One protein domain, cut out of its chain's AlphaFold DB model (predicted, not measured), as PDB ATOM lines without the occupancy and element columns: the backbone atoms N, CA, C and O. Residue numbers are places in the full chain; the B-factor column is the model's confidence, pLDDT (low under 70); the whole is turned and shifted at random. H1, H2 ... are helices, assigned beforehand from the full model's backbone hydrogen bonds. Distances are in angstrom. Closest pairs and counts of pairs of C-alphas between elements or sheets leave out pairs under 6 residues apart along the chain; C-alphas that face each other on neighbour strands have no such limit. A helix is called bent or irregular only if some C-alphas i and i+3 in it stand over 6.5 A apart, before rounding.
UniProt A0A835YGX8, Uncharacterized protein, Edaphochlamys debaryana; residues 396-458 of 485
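Overview. This is residues 396 to 458 of the 485 residues of an uncharacterized protein of Edaphochlamys debaryana (UniProt A0A835YGX8). Two long helices, H2 and H1, stand side by side and run opposite ways, a helical hairpin that makes a narrow rod. The loop of residues 422 to 429 closes the hairpin at one end of the rod; at the other end H2, the longer helix, reaches past the beginning of H1. The printed part has 63 residues, 51 of them in the two named helices, H1 then H2 along the chain, with no named strand; the class is all helix. The whole is loose, with a radius of gyration of the C-alphas of 14.3 A, and spans 46 by 16 by 11 A.

Arrangement. The longest helix is H2, residues 430 to 457. It touches H1, residues 399 to 421, with 22 pairs of C-alphas within 8 A. The closest C-alphas of the two are those of Leu 446 and Leu 405, 5.7 A apart. Their centres are 10.3 A apart. Their lines stand at a shallow tilt of 18 degrees, and they run opposite ways. H1 and H2 form a helical hairpin, joined by a short link of 8 residues. In both helices every O i to N i+4 pair is within hydrogen-bond range.

Along the chain. H2 has 28 residues, from C-alpha 430 at (-32.834, -36.369, 53.192) to C-alpha 457 at (-19.270, -4.272, 34.017), a length of 39.8 A. H1 has 23 residues and measures 33.0 A from C-alpha 399 at (-25.551, -11.537, 30.874) to C-alpha 421. Neither helix is bent.

Size, cuts and confidence. The two C-alphas farthest apart are those of Gly 424 and Glu 458, at 46.2 A. The C-alphas of the first and last printed residues, Pro 396 and Glu 458, are 13.0 A apart. The printed part has no cut and no long link. Its mean pLDDT is 93.7, and residues 396 to 397 are under 70.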
ATOM      1  N   PRO A 396     -17.246 -13.034  34.350       65.19
ATOM      2  CA  PRO A 396     -18.497 -13.506  33.767       65.19
ATOM      3  C   PRO A 396     -18.917 -12.516  32.682       65.19
ATOM      4  O   PRO A 396     -19.543 -11.493  32.956       65.19
ATOM      5  N   ALA A 397     -18.483 -12.800  31.458       59.78
ATOM      6  CA  ALA A 397     -18.564 -11.868  30.347       59.78
ATOM      7  C   ALA A 397     -19.996 -11.709  29.833       59.78
ATOM      8  O   ALA A 397     -20.313 -10.684  29.236       59.78
ATOM      9  N   ASP A 398     -20.890 -12.651  30.136       83.19
ATOM     10  CA  ASP A 398     -22.198 -12.665  29.506       83.19
ATOM     11  C   ASP A 398     -23.342 -12.568  30.508       83.19
ATOM     12  O   ASP A 398     -23.474 -13.347  31.456       83.19
ATOM     13  N   ALA A 399     -24.246 -11.625  30.229       89.44
ATOM     14  CA  ALA A 399     -25.551 -11.537  30.874       89.44
ATOM     15  C   ALA A 399     -26.312 -12.878  30.824       89.44
ATOM     16  O   ALA A 399     -27.049 -13.189  31.757       89.44
ATOM     17  N   SER A 400     -26.055 -13.690  29.792       92.50
ATOM     18  CA  SER A 400     -26.634 -15.023  29.609       92.50
ATOM     19  C   SER A 400     -26.273 -16.003  30.727       92.50
ATOM     20  O   SER A 400     -27.103 -16.830  31.092       92.50
ATOM     21  N   VAL A 401     -25.078 -15.907  31.325       92.25
ATOM     22  CA  VAL A 401     -24.676 -16.782  32.442       92.25
ATOM     23  C   VAL A 401     -25.528 -16.487  33.674       92.25
ATOM     24  O   VAL A 401     -25.997 -17.405  34.345       92.25
ATOM     25  N   ILE A 402     -25.781 -15.205  33.951       93.25
ATOM     26  CA  ILE A 402     -26.643 -14.795  35.066       93.25
ATOM     27  C   ILE A 402     -28.084 -15.236  34.814       93.25
ATOM     28  O   ILE A 402     -28.711 -15.770  35.725       93.25
ATOM     29  N   GLU A 403     -28.603 -15.054  33.600       95.19
ATOM     30  CA  GLU A 403     -29.945 -15.524  33.228       95.19
ATOM     31  C   GLU A 403     -30.067 -17.046  33.383       95.19
ATOM     32  O   GLU A 403     -30.982 -17.526  34.052       95.19
ATOM     33  N   SER A 404     -29.081 -17.804  32.898       95.25
ATOM     34  CA  SER A 404     -29.035 -19.260  33.061       95.25
ATOM     35  C   SER A 404     -29.001 -19.687  34.533       95.25
ATOM     36  O   SER A 404     -29.655 -20.665  34.898       95.25
ATOM     37  N   LEU A 405     -28.260 -18.980  35.395       95.62
ATOM     38  CA  LEU A 405     -28.230 -19.253  36.836       95.62
ATOM     39  C   LEU A 405     -29.560 -18.893  37.513       95.62
ATOM     40  O   LEU A 405     -30.016 -19.622  38.395       95.62
ATOM     41  N   GLN A 406     -30.219 -17.808  37.097       96.69
ATOM     42  CA  GLN A 406     -31.557 -17.458  37.584       96.69
ATOM     43  C   GLN A 406     -32.576 -18.544  37.238       96.69
ATOM     44  O   GLN A 406     -33.371 -18.934  38.097       96.69
ATOM     45  N   ASP A 407     -32.532 -19.062  36.012       97.38
ATOM     46  CA  ASP A 407     -33.408 -20.145  35.573       97.38
ATOM     47  C   ASP A 407     -33.116 -21.451  36.318       97.38
ATOM     48  O   ASP A 407     -34.051 -22.112  36.773       97.38
ATOM     49  N   ALA A 408     -31.843 -21.775  36.564       97.62
ATOM     50  CA  ALA A 408     -31.458 -22.923  37.387       97.62
ATOM     51  C   ALA A 408     -31.977 -22.805  38.835       97.62
ATOM     52  O   ALA A 408     -32.520 -23.767  39.382       97.62
ATOM     53  N   VAL A 409     -31.879 -21.620  39.451       98.25
ATOM     54  CA  VAL A 409     -32.425 -21.358  40.795       98.25
ATOM     55  C   VAL A 409     -33.948 -21.522  40.816       98.25
ATOM     56  O   VAL A 409     -34.480 -22.123  41.755       98.25
ATOM     57  N   ARG A 410     -34.660 -21.016  39.798       98.44
ATOM     58  CA  ARG A 410     -36.121 -21.183  39.671       98.44
ATOM     59  C   ARG A 410     -36.494 -22.661  39.535       98.44
ATOM     60  O   ARG A 410     -37.310 -23.145  40.319       98.44
ATOM     61  N   ALA A 411     -35.839 -23.383  38.627       98.12
ATOM     62  CA  ALA A 411     -36.076 -24.804  38.398       98.12
ATOM     63  C   ALA A 411     -35.822 -25.646  39.660       98.12
ATOM     64  O   ALA A 411     -36.638 -26.497  40.018       98.12
ATOM     65  N   GLN A 412     -34.740 -25.371  40.396       98.44
ATOM     66  CA  GLN A 412     -34.436 -26.084  41.636       98.44
ATOM     67  C   GLN A 412     -35.438 -25.755  42.755       98.44
ATOM     68  O   GLN A 412     -35.824 -26.637  43.526       98.44
ATOM     69  N   ALA A 413     -35.914 -24.509  42.842       98.25
ATOM     70  CA  ALA A 413     -36.975 -24.147  43.780       98.25
ATOM     71  C   ALA A 413     -38.294 -24.877  43.460       98.25
ATOM     72  O   ALA A 413     -38.986 -25.329  44.377       98.25
ATOM     73  N   ASP A 414     -38.622 -25.045  42.177       98.38
ATOM     74  CA  ASP A 414     -39.769 -25.840  41.729       98.38
ATOM     75  C   ASP A 414     -39.608 -27.326  42.049       98.38
ATOM     76  O   ASP A 414     -40.565 -27.948  42.512       98.38
ATOM     77  N   ALA A 415     -38.401 -27.878  41.910       98.00
ATOM     78  CA  ALA A 415     -38.100 -29.249  42.318       98.00
ATOM     79  C   ALA A 415     -38.320 -29.456  43.827       98.00
ATOM     80  O   ALA A 415     -39.004 -30.398  44.228       98.00
ATOM     81  N   VAL A 416     -37.839 -28.537  44.675       98.31
ATOM     82  CA  VAL A 416     -38.085 -28.581  46.131       98.31
ATOM     83  C   VAL A 416     -39.585 -28.504  46.438       98.31
ATOM     84  O   VAL A 416     -40.082 -29.247  47.289       98.31
ATOM     85  N   ARG A 417     -40.332 -27.634  45.742       98.31
ATOM     86  CA  ARG A 417     -41.794 -27.542  45.893       98.31
ATOM     87  C   ARG A 417     -42.492 -28.830  45.466       98.31
ATOM     88  O   ARG A 417     -43.398 -29.276  46.169       98.31
ATOM     89  N   ALA A 418     -42.074 -29.441  44.361       98.00
ATOM     90  CA  ALA A 418     -42.623 -30.701  43.871       98.00
ATOM     91  C   ALA A 418     -42.381 -31.851  44.862       98.00
ATOM     92  O   ALA A 418     -43.328 -32.565  45.174       98.00
ATOM     93  N   LEU A 419     -41.175 -31.970  45.428       97.88
ATOM     94  CA  LEU A 419     -40.866 -32.973  46.458       97.88
ATOM     95  C   LEU A 419     -41.768 -32.824  47.694       97.88
ATOM     96  O   LEU A 419     -42.293 -33.808  48.208       97.88
ATOM     97  N   LYS A 420     -42.014 -31.589  48.149       97.88
ATOM     98  CA  LYS A 420     -42.877 -31.343  49.318       97.88
ATOM     99  C   LYS A 420     -44.362 -31.572  49.035       97.88
ATOM    100  O   LYS A 420     -45.066 -32.125  49.868       97.88
ATOM    101  N   THR A 421     -44.852 -31.112  47.883       97.88
ATOM    102  CA  THR A 421     -46.296 -31.097  47.577       97.88
ATOM    103  C   THR A 421     -46.787 -32.365  46.892       97.88
ATOM    104  O   THR A 421     -47.854 -32.856  47.241       97.88
ATOM    105  N   LYS A 422     -46.033 -32.897  45.924       96.56
ATOM    106  CA  LYS A 422     -46.445 -34.063  45.127       96.56
ATOM    107  C   LYS A 422     -46.087 -35.377  45.806       96.56
ATOM    108  O   LYS A 422     -46.870 -36.314  45.738       96.56
ATOM    109  N   GLU A 423     -44.925 -35.444  46.453       96.50
ATOM    110  CA  GLU A 423     -44.466 -36.666  47.129       96.50
ATOM    111  C   GLU A 423     -44.810 -36.679  48.630       96.50
ATOM    112  O   GLU A 423     -44.610 -37.690  49.296       96.50
ATOM    113  N   GLY A 424     -45.333 -35.573  49.175       97.50
ATOM    114  CA  GLY A 424     -45.682 -35.463  50.595       97.50
ATOM    115  C   GLY A 424     -44.477 -35.563  51.537       97.50
ATOM    116  O   GLY A 424     -44.650 -35.862  52.720       97.50
ATOM    117  N   LEU A 425     -43.258 -35.342  51.031       97.56
ATOM    118  CA  LEU A 425     -42.038 -35.465  51.824       97.56
ATOM    119  C   LEU A 425     -41.942 -34.331  52.848       97.56
ATOM    120  O   LEU A 425     -42.087 -33.146  52.529       97.56
ATOM    121  N   GLY A 426     -41.660 -34.704  54.096       97.12
ATOM    122  CA  GLY A 426     -41.438 -33.757  55.182       97.12
ATOM    123  C   GLY A 426     -40.132 -32.971  55.026       97.12
ATOM    124  O   GLY A 426     -39.227 -33.349  54.289       97.12
ATOM    125  N   ASN A 427     -39.991 -31.881  55.786       97.62
ATOM    126  CA  ASN A 427     -38.786 -31.036  55.750       97.62
ATOM    127  C   ASN A 427     -37.501 -31.757  56.197       97.62
ATOM    128  O   ASN A 427     -36.416 -31.295  55.862       97.62
ATOM    129  N   GLN A 428     -37.627 -32.843  56.966       97.81
ATOM    130  CA  GLN A 428     -36.500 -33.638  57.466       97.81
ATOM    131  C   GLN A 428     -36.101 -34.773  56.516       97.81
ATOM    132  O   GLN A 428     -35.151 -35.499  56.798       97.81
ATOM    133  N   ASP A 429     -36.825 -34.955  55.408       98.31
ATOM    134  CA  ASP A 429     -36.473 -35.980  54.438       98.31
ATOM    135  C   ASP A 429     -35.112 -35.652  53.792       98.31
ATOM    136  O   ASP A 429     -34.906 -34.518  53.335       98.31
ATOM    137  N   PRO A 430     -34.174 -36.615  53.716       97.69
ATOM    138  CA  PRO A 430     -32.834 -36.369  53.192       97.69
ATOM    139  C   PRO A 430     -32.838 -35.856  51.746       97.69
ATOM    140  O   PRO A 430     -31.952 -35.084  51.375       97.69
ATOM    141  N   ARG A 431     -33.839 -36.214  50.928       97.94
ATOM    142  CA  ARG A 431     -33.960 -35.731  49.542       97.94
ATOM    143  C   ARG A 431     -34.345 -34.258  49.506       97.94
ATOM    144  O   ARG A 431     -33.787 -33.502  48.712       97.94
ATOM    145  N   VAL A 432     -35.259 -33.835  50.380       98.06
ATOM    146  CA  VAL A 432     -35.646 -32.423  50.512       98.06
ATOM    147  C   VAL A 432     -34.464 -31.601  51.027       98.06
ATOM    148  O   VAL A 432     -34.182 -30.540  50.472       98.06
ATOM    149  N   VAL A 433     -33.735 -32.101  52.030       98.06
ATOM    150  CA  VAL A 433     -32.538 -31.434  52.572       98.06
ATOM    151  C   VAL A 433     -31.458 -31.272  51.498       98.06
ATOM    152  O   VAL A 433     -30.947 -30.168  51.318       98.06
ATOM    153  N   ALA A 434     -31.155 -32.328  50.737       97.88
ATOM    154  CA  ALA A 434     -30.182 -32.265  49.645       97.88
ATOM    155  C   ALA A 434     -30.603 -31.271  48.548       97.88
ATOM    156  O   ALA A 434     -29.793 -30.460  48.101       97.88
ATOM    157  N   ALA A 435     -31.880 -31.274  48.153       98.00
ATOM    158  CA  ALA A 435     -32.391 -30.345  47.146       98.00
ATOM    159  C   ALA A 435     -32.338 -28.878  47.614       98.00
ATOM    160  O   ALA A 435     -32.036 -27.986  46.816       98.00
ATOM    161  N   VAL A 436     -32.594 -28.619  48.902       98.19
ATOM    162  CA  VAL A 436     -32.457 -27.288  49.514       98.19
ATOM    163  C   VAL A 436     -30.990 -26.862  49.608       98.19
ATOM    164  O   VAL A 436     -30.693 -25.695  49.357       98.19
ATOM    165  N   ALA A 437     -30.073 -27.780  49.924       97.56
ATOM    166  CA  ALA A 437     -28.639 -27.495  49.930       97.56
ATOM    167  C   ALA A 437     -28.148 -27.075  48.534       97.56
ATOM    168  O   ALA A 437     -27.471 -26.055  48.404       97.56
ATOM    169  N   GLU A 438     -28.572 -27.788  47.487       97.81
ATOM    170  CA  GLU A 438     -28.247 -27.435  46.100       97.81
ATOM    171  C   GLU A 438     -28.865 -26.091  45.683       97.81
ATOM    172  O   GLU A 438     -28.200 -25.266  45.061       97.81
ATOM    173  N   LEU A 439     -30.104 -25.805  46.103       97.94
ATOM    174  CA  LEU A 439     -30.710 -24.483  45.909       97.94
ATOM    175  C   LEU A 439     -29.883 -23.374  46.581       97.94
ATOM    176  O   LEU A 439     -29.734 -22.288  46.020       97.94
ATOM    177  N   GLY A 440     -29.355 -23.632  47.781       97.56
ATOM    178  CA  GLY A 440     -28.454 -22.722  48.488       97.56
ATOM    179  C   GLY A 440     -27.155 -22.478  47.717       97.56
ATOM    180  O   GLY A 440     -26.755 -21.324  47.555       97.56
ATOM    181  N   ARG A 441     -26.549 -23.542  47.175       97.31
ATOM    182  CA  ARG A 441     -25.345 -23.470  46.331       97.31
ATOM    183  C   ARG A 441     -25.577 -22.608  45.087       97.31
ATOM    184  O   ARG A 441     -24.819 -21.671  44.857       97.31
ATOM    185  N   LEU A 442     -26.652 -22.870  44.337       96.94
ATOM    186  CA  LEU A 442     -26.997 -22.119  43.122       96.94
ATOM    187  C   LEU A 442     -27.277 -20.637  43.405       96.94
ATOM    188  O   LEU A 442     -26.891 -19.772  42.622       96.94
ATOM    189  N   LYS A 443     -27.920 -20.315  44.535       97.19
ATOM    190  CA  LYS A 443     -28.142 -18.920  44.947       97.19
ATOM    191  C   LYS A 443     -26.838 -18.193  45.266       97.19
ATOM    192  O   LYS A 443     -26.682 -17.052  44.843       97.19
ATOM    193  N   ALA A 444     -25.917 -18.843  45.977       92.50
ATOM    194  CA  ALA A 444     -24.605 -18.271  46.270       92.50
ATOM    195  C   ALA A 444     -23.791 -18.037  44.983       92.50
ATOM    196  O   ALA A 444     -23.149 -16.999  44.835       92.50
ATOM    197  N   GLU A 445     -23.866 -18.967  44.029       92.31
ATOM    198  CA  GLU A 445     -23.225 -18.847  42.715       92.31
ATOM    199  C   GLU A 445     -23.821 -17.696  41.884       92.31
ATOM    200  O   GLU A 445     -23.080 -16.876  41.342       92.31
ATOM    201  N   LEU A 446     -25.153 -17.563  41.860       93.75
ATOM    202  CA  LEU A 446     -25.849 -16.440  41.222       93.75
ATOM    203  C   LEU A 446     -25.473 -15.089  41.851       93.75
ATOM    204  O   LEU A 446     -25.259 -14.107  41.135       93.75
ATOM    205  N   GLU A 447     -25.405 -15.024  43.179       92.19
ATOM    206  CA  GLU A 447     -25.013 -13.817  43.904       92.19
ATOM    207  C   GLU A 447     -23.569 -13.422  43.577       92.19
ATOM    208  O   GLU A 447     -23.306 -12.262  43.255       92.19
ATOM    209  N   LEU A 448     -22.645 -14.387  43.579       88.56
ATOM    210  CA  LEU A 448     -21.256 -14.169  43.193       88.56
ATOM    211  C   LEU A 448     -21.142 -13.676  41.744       88.56
ATOM    212  O   LEU A 448     -20.480 -12.669  41.497       88.56
ATOM    213  N   ALA A 449     -21.821 -14.329  40.798       90.31
ATOM    214  CA  ALA A 449     -21.827 -13.927  39.391       90.31
ATOM    215  C   ALA A 449     -22.387 -12.506  39.198       90.31
ATOM    216  O   ALA A 449     -21.844 -11.716  38.426       90.31
ATOM    217  N   SER A 450     -23.435 -12.152  39.947       90.75
ATOM    218  CA  SER A 450     -24.028 -10.811  39.923       90.75
ATOM    219  C   SER A 450     -23.072  -9.753  40.477       90.75
ATOM    220  O   SER A 450     -22.895  -8.710  39.849       90.75
ATOM    221  N   ARG A 451     -22.401 -10.032  41.605       87.44
ATOM    222  CA  ARG A 451     -21.378  -9.144  42.190       87.44
ATOM    223  C   ARG A 451     -20.191  -8.955  41.252       87.44
ATOM    224  O   ARG A 451     -19.725  -7.833  41.072       87.44
ATOM    225  N   LEU A 452     -19.732 -10.032  40.617       88.12
ATOM    226  CA  LEU A 452     -18.670  -9.987  39.616       88.12
ATOM    227  C   LEU A 452     -19.065  -9.107  38.429       88.12
ATOM    228  O   LEU A 452     -18.327  -8.192  38.072       88.12
ATOM    229  N   ARG A 453     -20.254  -9.313  37.855       89.62
ATOM    230  CA  ARG A 453     -20.739  -8.465  36.760       89.62
ATOM    231  C   ARG A 453     -20.869  -7.006  37.180       89.62
ATOM    232  O   ARG A 453     -20.486  -6.136  36.410       89.62
ATOM    233  N   GLN A 454     -21.385  -6.725  38.375       87.19
ATOM    234  CA  GLN A 454     -21.498  -5.353  38.869       87.19
ATOM    235  C   GLN A 454     -20.120  -4.694  38.998       87.19
ATOM    236  O   GLN A 454     -19.928  -3.570  38.544       87.19
ATOM    237  N   ALA A 455     -19.147  -5.403  39.569       85.62
ATOM    238  CA  ALA A 455     -17.815  -4.860  39.772       85.62
ATOM    239  C   ALA A 455     -17.050  -4.662  38.459       85.62
ATOM    240  O   ALA A 455     -16.355  -3.661  38.309       85.62
ATOM    241  N   PHE A 456     -17.158  -5.596  37.509       86.06
ATOM    242  CA  PHE A 456     -16.393  -5.557  36.259       86.06
ATOM    243  C   PHE A 456     -17.117  -4.883  35.085       86.06
ATOM    244  O   PHE A 456     -16.442  -4.418  34.169       86.06
ATOM    245  N   GLY A 457     -18.449  -4.804  35.108       85.06
ATOM    246  CA  GLY A 457     -19.270  -4.272  34.017       85.06
ATOM    247  C   GLY A 457     -19.490  -2.759  34.053       85.06
ATOM    248  O   GLY A 457     -19.761  -2.173  33.007       85.06
ATOM    249  N   GLU A 458     -19.361  -2.113  35.214       78.81
ATOM    250  CA  GLU A 458     -19.449  -0.653  35.329       78.81
ATOM    251  C   GLU A 458     -18.111  -0.015  34.895       78.81
ATOM    252  O   GLU A 458     -17.082  -0.219  35.550       78.81
TER     253      GLU A 458